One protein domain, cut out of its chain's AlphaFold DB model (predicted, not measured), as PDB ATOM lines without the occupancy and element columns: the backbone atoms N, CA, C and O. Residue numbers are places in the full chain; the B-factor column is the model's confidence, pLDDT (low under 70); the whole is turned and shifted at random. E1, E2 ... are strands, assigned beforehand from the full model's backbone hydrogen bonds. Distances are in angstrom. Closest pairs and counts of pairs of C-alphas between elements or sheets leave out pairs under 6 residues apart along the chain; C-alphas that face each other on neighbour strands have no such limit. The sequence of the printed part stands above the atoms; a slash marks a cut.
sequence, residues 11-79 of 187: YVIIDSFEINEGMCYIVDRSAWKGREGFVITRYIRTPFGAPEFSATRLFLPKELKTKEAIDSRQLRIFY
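What this domain is: This is residues 11 to 79 of the 187 residues of an uncharacterized protein of Toxocara canis (UniProt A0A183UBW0). A single, strongly twisted sheet of four long antiparallel strands winds back and forth, and after E4 residues 59 to 79 swing out in a wide loop and fold back, with residues 77 to 78 pairing beside the end of E4. The printed part has 69 residues, with no named helix and four named strands, E1, E2, E3 and E4 in chain order and in the same order across the sheet. They form a meander, each strand the antiparallel neighbour of the one before, and the class is all strand. The outline is elongated, 42 by 22 by 22 A, and only just loose, close to compact, with a radius of gyration of the C-alphas of 13.3 A.

How they stand to each other: E2, residues 22 to 32, and E3, residues 38 to 45, are the inner strands and form a hairpin at 168 degrees, with N 29 and O 41 2.8 A apart, within hydrogen-bond range. E1, residues 11 to 19, is an edge strand and forms a hairpin with E2 at 157 degrees; N 14 and O 26 are within range at 2.8 A. E1 bends by 68 degrees at residue 14. E4, residues 52 to 58, is the other edge strand and forms a hairpin with E3 at 148 degrees; N 42 and O 56 are within range at 2.8 A. E1 and E4 are apart. Residues 57 to 58 of E4 pair with residues 77 to 78, antiparallel. From edge to edge the strands' lines turn by 49 degrees and the way across the sheet by 55 degrees.

Where its parts are: E2 is the longest strand, 31.4 A from first to last C-alpha; E3 measures 21.8 A, E1 21.7 A and E4 16.6 A. E1 begins at C-alpha 11, (104.627, -90.066, 222.179), and E4 ends at C-alpha 58, (100.093, -84.489, 209.783).

The domain as a whole: The C-alphas farthest apart, those of Asn 20 and Lys 65, are 42.9 A apart. The printed part has no cut. The links E1 to E2 and E2 to E3 are tight, and E3 to E4 is short. Mean pLDDT of the printed part is 83.4, and residues 48 to 51 and 62 to 69 are under 70.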
ATOM      1  N   TYR A  11     105.106 -91.394 221.840       83.00
ATOM      2  CA  TYR A  11     104.627 -90.066 222.179       83.00
ATOM      3  C   TYR A  11     105.832 -89.147 222.329       83.00
ATOM      4  O   TYR A  11     106.758 -89.454 223.076       83.00
ATOM      5  N   VAL A  12     105.807 -88.023 221.628       88.69
ATOM      6  CA  VAL A  12     106.816 -86.972 221.739       88.69
ATOM      7  C   VAL A  12     106.103 -85.703 222.169       88.69
ATOM      8  O   VAL A  12     105.185 -85.252 221.485       88.69
ATOM      9  N   ILE A  13     106.496 -85.148 223.314       91.81
ATOM     10  CA  ILE A  13     106.022 -83.831 223.741       91.81
ATOM     11  C   ILE A  13     106.734 -82.792 222.874       91.81
ATOM     12  O   ILE A  13     107.959 -82.774 222.795       91.81
ATOM     13  N   ILE A  14     105.944 -81.967 222.201       92.81
ATOM     14  CA  ILE A  14     106.404 -80.933 221.275       92.81
ATOM     15  C   ILE A  14     106.492 -79.581 221.979       92.81
ATOM     16  O   ILE A  14     107.421 -78.820 221.725       92.81
ATOM     17  N   ASP A  15     105.509 -79.281 222.828       95.25
ATOM     18  CA  ASP A  15     105.426 -78.051 223.614       95.25
ATOM     19  C   ASP A  15     104.391 -78.216 224.738       95.25
ATOM     20  O   ASP A  15     103.683 -79.228 224.811       95.25
ATOM     21  N   SER A  16     104.258 -77.201 225.583       94.62
ATOM     22  CA  SER A  16     103.217 -77.093 226.599       94.62
ATOM     23  C   SER A  16     102.739 -75.652 226.753       94.62
ATOM     24  O   SER A  16     103.474 -74.713 226.463       94.62
ATOM     25  N   PHE A  17     101.515 -75.474 227.229       94.25
ATOM     26  CA  PHE A  17     100.955 -74.164 227.553       94.25
ATOM     27  C   PHE A  17      99.983 -74.292 228.725       94.25
ATOM     28  O   PHE A  17      99.407 -75.356 228.941       94.25
ATOM     29  N   GLU A  18      99.803 -73.212 229.475       92.38
ATOM     30  CA  GLU A  18      98.903 -73.175 230.627       92.38
ATOM     31  C   GLU A  18      97.560 -72.545 230.250       92.38
ATOM     32  O   GLU A  18      97.504 -71.558 229.510       92.38
ATOM     33  N   ILE A  19      96.479 -73.134 230.756       88.12
ATOM     34  CA  ILE A  19      95.129 -72.563 230.774       88.12
ATOM     35  C   ILE A  19      94.639 -72.518 232.225       88.12
ATOM     36  O   ILE A  19      95.310 -73.029 233.121       88.12
ATOM     37  N   ASN A  20      93.467 -71.936 232.473       84.44
ATOM     38  CA  ASN A  20      92.923 -71.799 233.829       84.44
ATOM     39  C   ASN A  20      92.757 -73.153 234.545       84.44
ATOM     40  O   ASN A  20      92.900 -73.246 235.760       84.44
ATOM     41  N   GLU A  21      92.474 -74.209 233.783       81.75
ATOM     42  CA  GLU A  21      92.263 -75.583 234.240       81.75
ATOM     43  C   GLU A  21      93.580 -76.352 234.452       81.75
ATOM     44  O   GLU A  21      93.566 -77.492 234.922       81.75
ATOM     45  N   GLY A  22      94.719 -75.746 234.103       88.19
ATOM     46  CA  GLY A  22      96.059 -76.279 234.309       88.19
ATOM     47  C   GLY A  22      96.868 -76.465 233.025       88.19
ATOM     48  O   GLY A  22      96.571 -75.925 231.958       88.19
ATOM     49  N   MET A  23      97.943 -77.246 233.137       91.62
ATOM     50  CA  MET A  23      98.894 -77.448 232.045       91.62
ATOM     51  C   MET A  23      98.344 -78.347 230.936       91.62
ATOM     52  O   MET A  23      97.907 -79.475 231.167       91.62
ATOM     53  N   CYS A  24      98.475 -77.874 229.703       92.12
ATOM     54  CA  CYS A  24      98.241 -78.621 228.479       92.12
ATOM     55  C   CYS A  24      99.564 -78.933 227.775       92.12
ATOM     56  O   CYS A  24     100.514 -78.154 227.804       92.12
ATOM     57  N   TYR A  25      99.599 -80.064 227.079       93.12
ATOM     58  CA  TYR A  25     100.741 -80.545 226.313       93.12
ATOM     59  C   TYR A  25     100.346 -80.752 224.857       93.12
ATOM     60  O   TYR A  25      99.294 -81.331 224.556       93.12
ATOM     61  N   ILE A  26     101.231 -80.330 223.960       94.62
ATOM     62  CA  ILE A  26     101.192 -80.676 222.544       94.62
ATOM     63  C   ILE A  26     102.003 -81.944 222.365       94.62
ATOM     64  O   ILE A  26     103.193 -81.970 222.671       94.62
ATOM     65  N   VAL A  27     101.362 -83.004 221.883       93.06
ATOM     66  CA  VAL A  27     101.992 -84.321 221.795       93.06
ATOM     67  C   VAL A  27     101.789 -84.904 220.412       93.06
ATOM     68  O   VAL A  27     100.659 -84.992 219.938       93.06
ATOM     69  N   ASP A  28     102.868 -85.364 219.793       92.81
ATOM     70  CA  ASP A  28     102.798 -86.145 218.567       92.81
ATOM     71  C   ASP A  28     102.875 -87.631 218.892       92.81
ATOM     72  O   ASP A  28     103.741 -88.081 219.642       92.81
ATOM     73  N   ARG A  29     101.956 -88.401 218.311       89.56
ATOM     74  CA  ARG A  29     101.950 -89.860 218.370       89.56
ATOM     75  C   ARG A  29     102.136 -90.425 216.977       89.56
ATOM     76  O   ARG A  29     101.349 -90.133 216.070       89.56
ATOM     77  N   SER A  30     103.114 -91.306 216.839       87.06
ATOM     78  CA  SER A  30     103.250 -92.152 215.658       87.06
ATOM     79  C   SER A  30     102.507 -93.481 215.834       87.06
ATOM     80  O   SER A  30     102.420 -94.046 216.931       87.06
ATOM     81  N   ALA A  31     101.907 -93.971 214.752       84.62
ATOM     82  CA  ALA A  31     101.258 -95.275 214.728       84.62
ATOM     83  C   ALA A  31     101.209 -95.840 213.307       84.62
ATOM     84  O   ALA A  31     101.007 -95.100 212.346       84.62
ATOM     85  N   TRP A  32     101.283 -97.162 213.182       82.19
ATOM     86  CA  TRP A  32     100.870 -97.852 211.964       82.19
ATOM     87  C   TRP A  32      99.348 -98.063 211.975       82.19
ATOM     88  O   TRP A  32      98.780 -98.525 212.966       82.19
ATOM     89  N   LYS A  33      98.656 -97.703 210.889       80.69
ATOM     90  CA  LYS A  33      97.191 -97.786 210.754       80.69
ATOM     91  C   LYS A  33      96.776 -98.688 209.591       80.69
ATOM     92  O   LYS A  33      95.988 -98.298 208.732       80.69
ATOM     93  N   GLY A  34      97.280 -99.923 209.588       80.12
ATOM     94  CA  GLY A  34      96.899-100.949 208.613       80.12
ATOM     95  C   GLY A  34      97.072-100.451 207.176       80.12
ATOM     96  O   GLY A  34      98.172-100.076 206.785       80.12
ATOM     97  N   ARG A  35      95.973-100.393 206.410       78.12
ATOM     98  CA  ARG A  35      95.969 -99.912 205.014       78.12
ATOM     99  C   ARG A  35      96.318 -98.430 204.849       78.12
ATOM    100  O   ARG A  35      96.719 -98.035 203.764       78.12
ATOM    101  N   GLU A  36      96.159 -97.614 205.889       76.31
ATOM    102  CA  GLU A  36      96.544 -96.196 205.844       76.31
ATOM    103  C   GLU A  36      98.063 -96.000 206.003       76.31
ATOM    104  O   GLU A  36      98.553 -94.892 205.803       76.31
ATOM    105  N   GLY A  37      98.801 -97.059 206.355       80.50
ATOM    106  CA  GLY A  37     100.239 -97.012 206.583       80.50
ATOM    107  C   GLY A  37     100.620 -96.276 207.866       80.50
ATOM    108  O   GLY A  37      99.846 -96.192 208.825       80.50
ATOM    109  N   PHE A  38     101.850 -95.771 207.895       83.50
ATOM    110  CA  PHE A  38     102.362 -94.957 208.991       83.50
ATOM    111  C   PHE A  38     101.611 -93.622 209.057       83.50
ATOM    112  O   PHE A  38     101.356 -93.002 208.027       83.50
ATOM    113  N   VAL A  39     101.256 -93.166 210.258       87.06
ATOM    114  CA  VAL A  39     100.630 -91.859 210.491       87.06
ATOM    115  C   VAL A  39     101.251 -91.175 211.704       87.06
ATOM    116  O   VAL A  39     101.584 -91.831 212.693       87.06
ATOM    117  N   ILE A  40     101.320 -89.845 211.658       91.19
ATOM    118  CA  ILE A  40     101.560 -89.009 212.837       91.19
ATOM    119  C   ILE A  40     100.280 -88.234 213.140       91.19
ATOM    120  O   ILE A  40      99.683 -87.607 212.258       91.19
ATOM    121  N   THR A  41      99.835 -88.320 214.387       92.94
ATOM    122  CA  THR A  41      98.696 -87.558 214.902       92.94
ATOM    123  C   THR A  41      99.184 -86.644 216.016       92.94
ATOM    124  O   THR A  41      99.851 -87.110 216.936       92.94
ATOM    125  N   ARG A  42      98.851 -85.361 215.914       94.88
ATOM    126  CA  ARG A  42      99.144 -84.338 216.912       94.88
ATOM    127  C   ARG A  42      97.946 -84.131 217.816       94.88
ATOM    128  O   ARG A  42      96.833 -84.001 217.309       94.88
ATOM    129  N   TYR A  43      98.184 -84.043 219.117       93.56
ATOM    130  CA  TYR A  43      97.172 -83.944 220.160       93.56
ATOM    131  C   TYR A  43      97.386 -82.724 221.051       93.56
ATOM    132  O   TYR A  43      98.524 -82.327 221.289       93.56
ATOM    133  N   ILE A  44      96.285 -82.189 221.584       92.25
ATOM    134  CA  ILE A  44      96.277 -81.398 222.823       92.25
ATOM    135  C   ILE A  44      95.731 -82.298 223.925       92.25
ATOM    136  O   ILE A  44      94.657 -82.886 223.762       92.25
ATOM    137  N   ARG A  45      96.456 -82.401 225.038       87.62
ATOM    138  CA  ARG A  45      96.054 -83.190 226.210       87.62
ATOM    139  C   ARG A  45      96.561 -82.568 227.504       87.62
ATOM    140  O   ARG A  45      97.616 -81.945 227.516       87.62
ATOM    141  N   THR A  46      95.841 -82.795 228.590       82.19
ATOM    142  CA  THR A  46      96.307 -82.584 229.969       82.19
ATOM    143  C   THR A  46      97.312 -83.685 230.383       82.19
ATOM    144  O   THR A  46      97.651 -84.550 229.554       82.19
ATOM    145  N   PRO A  47      97.884 -83.653 231.610       77.56
ATOM    146  CA  PRO A  47      98.800 -84.690 232.092       77.56
ATOM    147  C   PRO A  47      98.274 -86.128 231.908       77.56
ATOM    148  O   PRO A  47      97.074 -86.365 231.764       77.56
ATOM    149  N   PHE A  48      99.202 -87.092 231.866       58.88
ATOM    150  CA  PHE A  48      98.948 -88.492 231.490       58.88
ATOM    151  C   PHE A  48      97.739 -89.107 232.225       58.88
ATOM    152  O   PHE A  48      97.719 -89.149 233.448       58.88
ATOM    153  N   GLY A  49      96.764 -89.619 231.458       59.00
ATOM    154  CA  GLY A  49      95.556 -90.294 231.965       59.00
ATOM    155  C   GLY A  49      94.240 -89.571 231.651       59.00
ATOM    156  O   GLY A  49      93.182 -90.193 231.685       59.00
ATOM    157  N   ALA A  50      94.300 -88.288 231.290       61.44
ATOM    158  CA  ALA A  50      93.131 -87.496 230.917       61.44
ATOM    159  C   ALA A  50      92.762 -87.617 229.416       61.44
ATOM    160  O   ALA A  50      93.629 -87.932 228.590       61.44
ATOM    161  N   PRO A  51      91.485 -87.384 229.041       65.12
ATOM    162  CA  PRO A  51      91.026 -87.463 227.654       65.12
ATOM    163  C   PRO A  51      91.713 -86.444 226.727       65.12
ATOM    164  O   PRO A  51      92.079 -85.339 227.117       65.12
ATOM    165  N   GLU A  52      91.876 -86.828 225.460       75.00
ATOM    166  CA  GLU A  52      92.450 -85.988 224.403       75.00
ATOM    167  C   GLU A  52      91.436 -84.924 223.942       75.00
ATOM    168  O   GLU A  52      90.454 -85.253 223.269       75.00
ATOM    169  N   PHE A  53      91.687 -83.641 224.217       80.06
ATOM    170  CA  PHE A  53      90.770 -82.550 223.843       80.06
ATOM    171  C   PHE A  53      90.664 -82.345 222.332       80.06
ATOM    172  O   PHE A  53      89.602 -82.065 221.766       80.06
ATOM    173  N   SER A  54      91.786 -82.457 221.621       89.06
ATOM    174  CA  SER A  54      91.809 -82.289 220.172       89.06
ATOM    175  C   SER A  54      92.936 -83.068 219.532       89.06
ATOM    176  O   SER A  54      93.966 -83.308 220.150       89.06
ATOM    177  N   ALA A  55      92.709 -83.476 218.286       92.88
ATOM    178  CA  ALA A  55      93.666 -84.228 217.507       92.88
ATOM    179  C   ALA A  55      93.565 -83.853 216.028       92.88
ATOM    180  O   ALA A  55      92.467 -83.646 215.501       92.88
ATOM    181  N   THR A  56      94.708 -83.801 215.354       94.38
ATOM    182  CA  THR A  56      94.803 -83.615 213.906       94.38
ATOM    183  C   THR A  56      95.895 -84.500 213.325       94.38
ATOM    184  O   THR A  56      96.833 -84.886 214.020       94.38
ATOM    185  N   ARG A  57      95.780 -84.849 212.046       93.75
ATOM    186  CA  ARG A  57      96.826 -85.603 211.350       93.75
ATOM    187  C   ARG A  57      97.828 -84.669 210.701       93.75
ATOM    188  O   ARG A  57      97.478 -83.562 210.305       93.75
ATOM    189  N   LEU A  58      99.051 -85.157 210.551       93.81
ATOM    190  CA  LEU A  58     100.093 -84.489 209.783       93.81
ATOM    191  C   LEU A  58     100.257 -85.184 208.429       93.81
ATOM    192  O   LEU A  58     100.161 -86.411 208.335       93.81
ATOM    193  N   PHE A  59     100.500 -84.406 207.376       90.94
ATOM    194  CA  PHE A  59     100.952 -84.941 206.100       90.94
ATOM    195  C   PHE A  59     102.356 -85.502 206.276       90.94
ATOM    196  O   PHE A  59     103.279 -84.783 206.653       90.94
ATOM    197  N   LEU A  60     102.513 -86.779 205.958       84.12
ATOM    198  CA  LEU A  60     103.826 -87.385 205.850       84.12
ATOM    199  C   LEU A  60     104.375 -87.173 204.436       84.12
ATOM    200  O   LEU A  60     103.607 -87.252 203.469       84.12
ATOM    201  N   PRO A  61     105.685 -86.931 204.289       75.94
ATOM    202  CA  PRO A  61     106.343 -87.020 202.995       75.94
ATOM    203  C   PRO A  61     106.058 -88.388 202.357       75.94
ATOM    204  O   PRO A  61     106.101 -89.410 203.042       75.94
ATOM    205  N   LYS A  62     105.774 -88.412 201.046       68.19
ATOM    206  CA  LYS A  62     105.484 -89.655 200.298       68.19
ATOM    207  C   LYS A  62     106.626 -90.673 200.372       68.19
ATOM    208  O   LYS A  62     106.402 -91.863 200.185       68.19
ATOM    209  N   GLU A  63     107.834 -90.198 200.648       65.19
ATOM    210  CA  GLU A  63     109.047 -90.995 200.692       65.19
ATOM    211  C   GLU A  63     109.739 -90.745 202.035       65.19
ATOM    212  O   GLU A  63     110.532 -89.819 202.189       65.19
ATOM    213  N   LEU A  64     109.432 -91.571 203.033       62.47
ATOM    214  CA  LEU A  64     110.258 -91.668 204.235       62.47
ATOM    215  C   LEU A  64     111.470 -92.535 203.881       62.47
ATOM    216  O   LEU A  64     111.467 -93.745 204.089       62.47
ATOM    217  N   LYS A  65     112.455 -91.927 203.211       49.88
ATOM    218  CA  LYS A  65     113.597 -92.645 202.614       49.88
ATOM    219  C   LYS A  65     114.582 -93.192 203.648       49.88
ATOM    220  O   LYS A  65     115.385 -94.058 203.312       49.88
ATOM    221  N   THR A  66     114.530 -92.721 204.888       53.94
ATOM    222  CA  THR A  66     115.548 -92.989 205.907       53.94
ATOM    223  C   THR A  66     114.917 -93.175 207.289       53.94
ATOM    224  O   THR A  66     113.793 -92.751 207.549       53.94
ATOM    225  N   LYS A  67     115.659 -93.808 208.210       57.25
ATOM    226  CA  LYS A  67     115.343 -93.843 209.654       57.25
ATOM    227  C   LYS A  67     115.619 -92.496 210.350       57.25
ATOM    228  O   LYS A  67     115.731 -92.457 211.573       57.25
ATOM    229  N   GLU A  68     115.816 -91.421 209.591       64.56
ATOM    230  CA  GLU A  68     116.150 -90.114 210.147       64.56
ATOM    231  C   GLU A  68     114.968 -89.557 210.939       64.56
ATOM    232  O   GLU A  68     113.797 -89.770 210.608       64.56
ATOM    233  N   ALA A  69     115.290 -88.860 212.027       68.81
ATOM    234  CA  ALA A  69     114.288 -88.206 212.844       68.81
ATOM    235  C   ALA A  69     113.594 -87.114 212.016       68.81
ATOM    236  O   ALA A  69     114.239 -86.190 211.524       68.81
ATOM    237  N   ILE A  70     112.275 -87.223 211.864       79.56
ATOM    238  CA  ILE A  70     111.464 -86.196 211.209       79.56
ATOM    239  C   ILE A  70     111.092 -85.157 212.258       79.56
ATOM    240  O   ILE A  70     110.480 -85.495 213.273       79.56
ATOM    241  N   ASP A  71     111.387 -83.889 211.982       85.69
ATOM    242  CA  ASP A  71     110.814 -82.794 212.754       85.69
ATOM    243  C   ASP A  71     109.342 -82.600 212.365       85.69
ATOM    244  O   ASP A  71     108.993 -81.908 211.405       85.69
ATOM    245  N   SER A  72     108.452 -83.229 213.127       88.75
ATOM    246  CA  SER A  72     107.009 -83.181 212.904       88.75
ATOM    247  C   SER A  72     106.416 -81.774 213.034       88.75
ATOM    248  O   SER A  72     105.305 -81.531 212.559       88.75
ATOM    249  N   ARG A  73     107.125 -80.810 213.636       88.81
ATOM    250  CA  ARG A  73     106.693 -79.400 213.708       88.81
ATOM    251  C   ARG A  73     106.665 -78.736 212.334       88.81
ATOM    252  O   ARG A  73     105.906 -77.794 212.142       88.81
ATOM    253  N   GLN A  74     107.447 -79.249 211.387       89.06
ATOM    254  CA  GLN A  74     107.542 -78.732 210.018       89.06
ATOM    255  C   GLN A  74     106.513 -79.371 209.074       89.06
ATOM    256  O   GLN A  74     106.348 -78.939 207.932       89.06
ATOM    257  N   LEU A  75     105.811 -80.414 209.527       91.44
ATOM    258  CA  LEU A  75     104.823 -81.106 208.711       91.44
ATOM    259  C   LEU A  75     103.516 -80.318 208.635       91.44
ATOM    260  O   LEU A  75     103.013 -79.779 209.621       91.44
ATOM    261  N   ARG A  76     102.922 -80.315 207.442       93.25
ATOM    262  CA  ARG A  76     101.633 -79.665 207.189       93.25
ATOM    263  C   ARG A  76     100.494 -80.426 207.857       93.25
ATOM    264  O   ARG A  76     100.504 -81.654 207.922       93.25
ATOM    265  N   ILE A  77      99.458 -79.698 208.254       94.50
ATOM    266  CA  ILE A  77      98.237 -80.280 208.817       94.50
ATOM    267  C   ILE A  77      97.391 -80.933 207.716       94.50
ATOM    268  O   ILE A  77      97.216 -80.384 206.628       94.50
ATOM    269  N   PHE A  78      96.846 -82.111 208.007       93.50
ATOM    270  CA  PHE A  78      95.927 -82.845 207.145       93.50
ATOM    271  C   PHE A  78      94.473 -82.492 207.484       93.50
ATOM    272  O   PHE A  78      93.830 -83.147 208.304       93.50
ATOM    273  N   TYR A  79      93.943 -81.452 206.839       93.94
ATOM    274  CA  TYR A  79      92.612 -80.910 207.143       93.94
ATOM    275  C   TYR A  79      91.435 -81.791 206.710       93.94
ATOM    276  O   TYR A  79      90.338 -81.634 207.233       93.94
TER     277      TYR A  79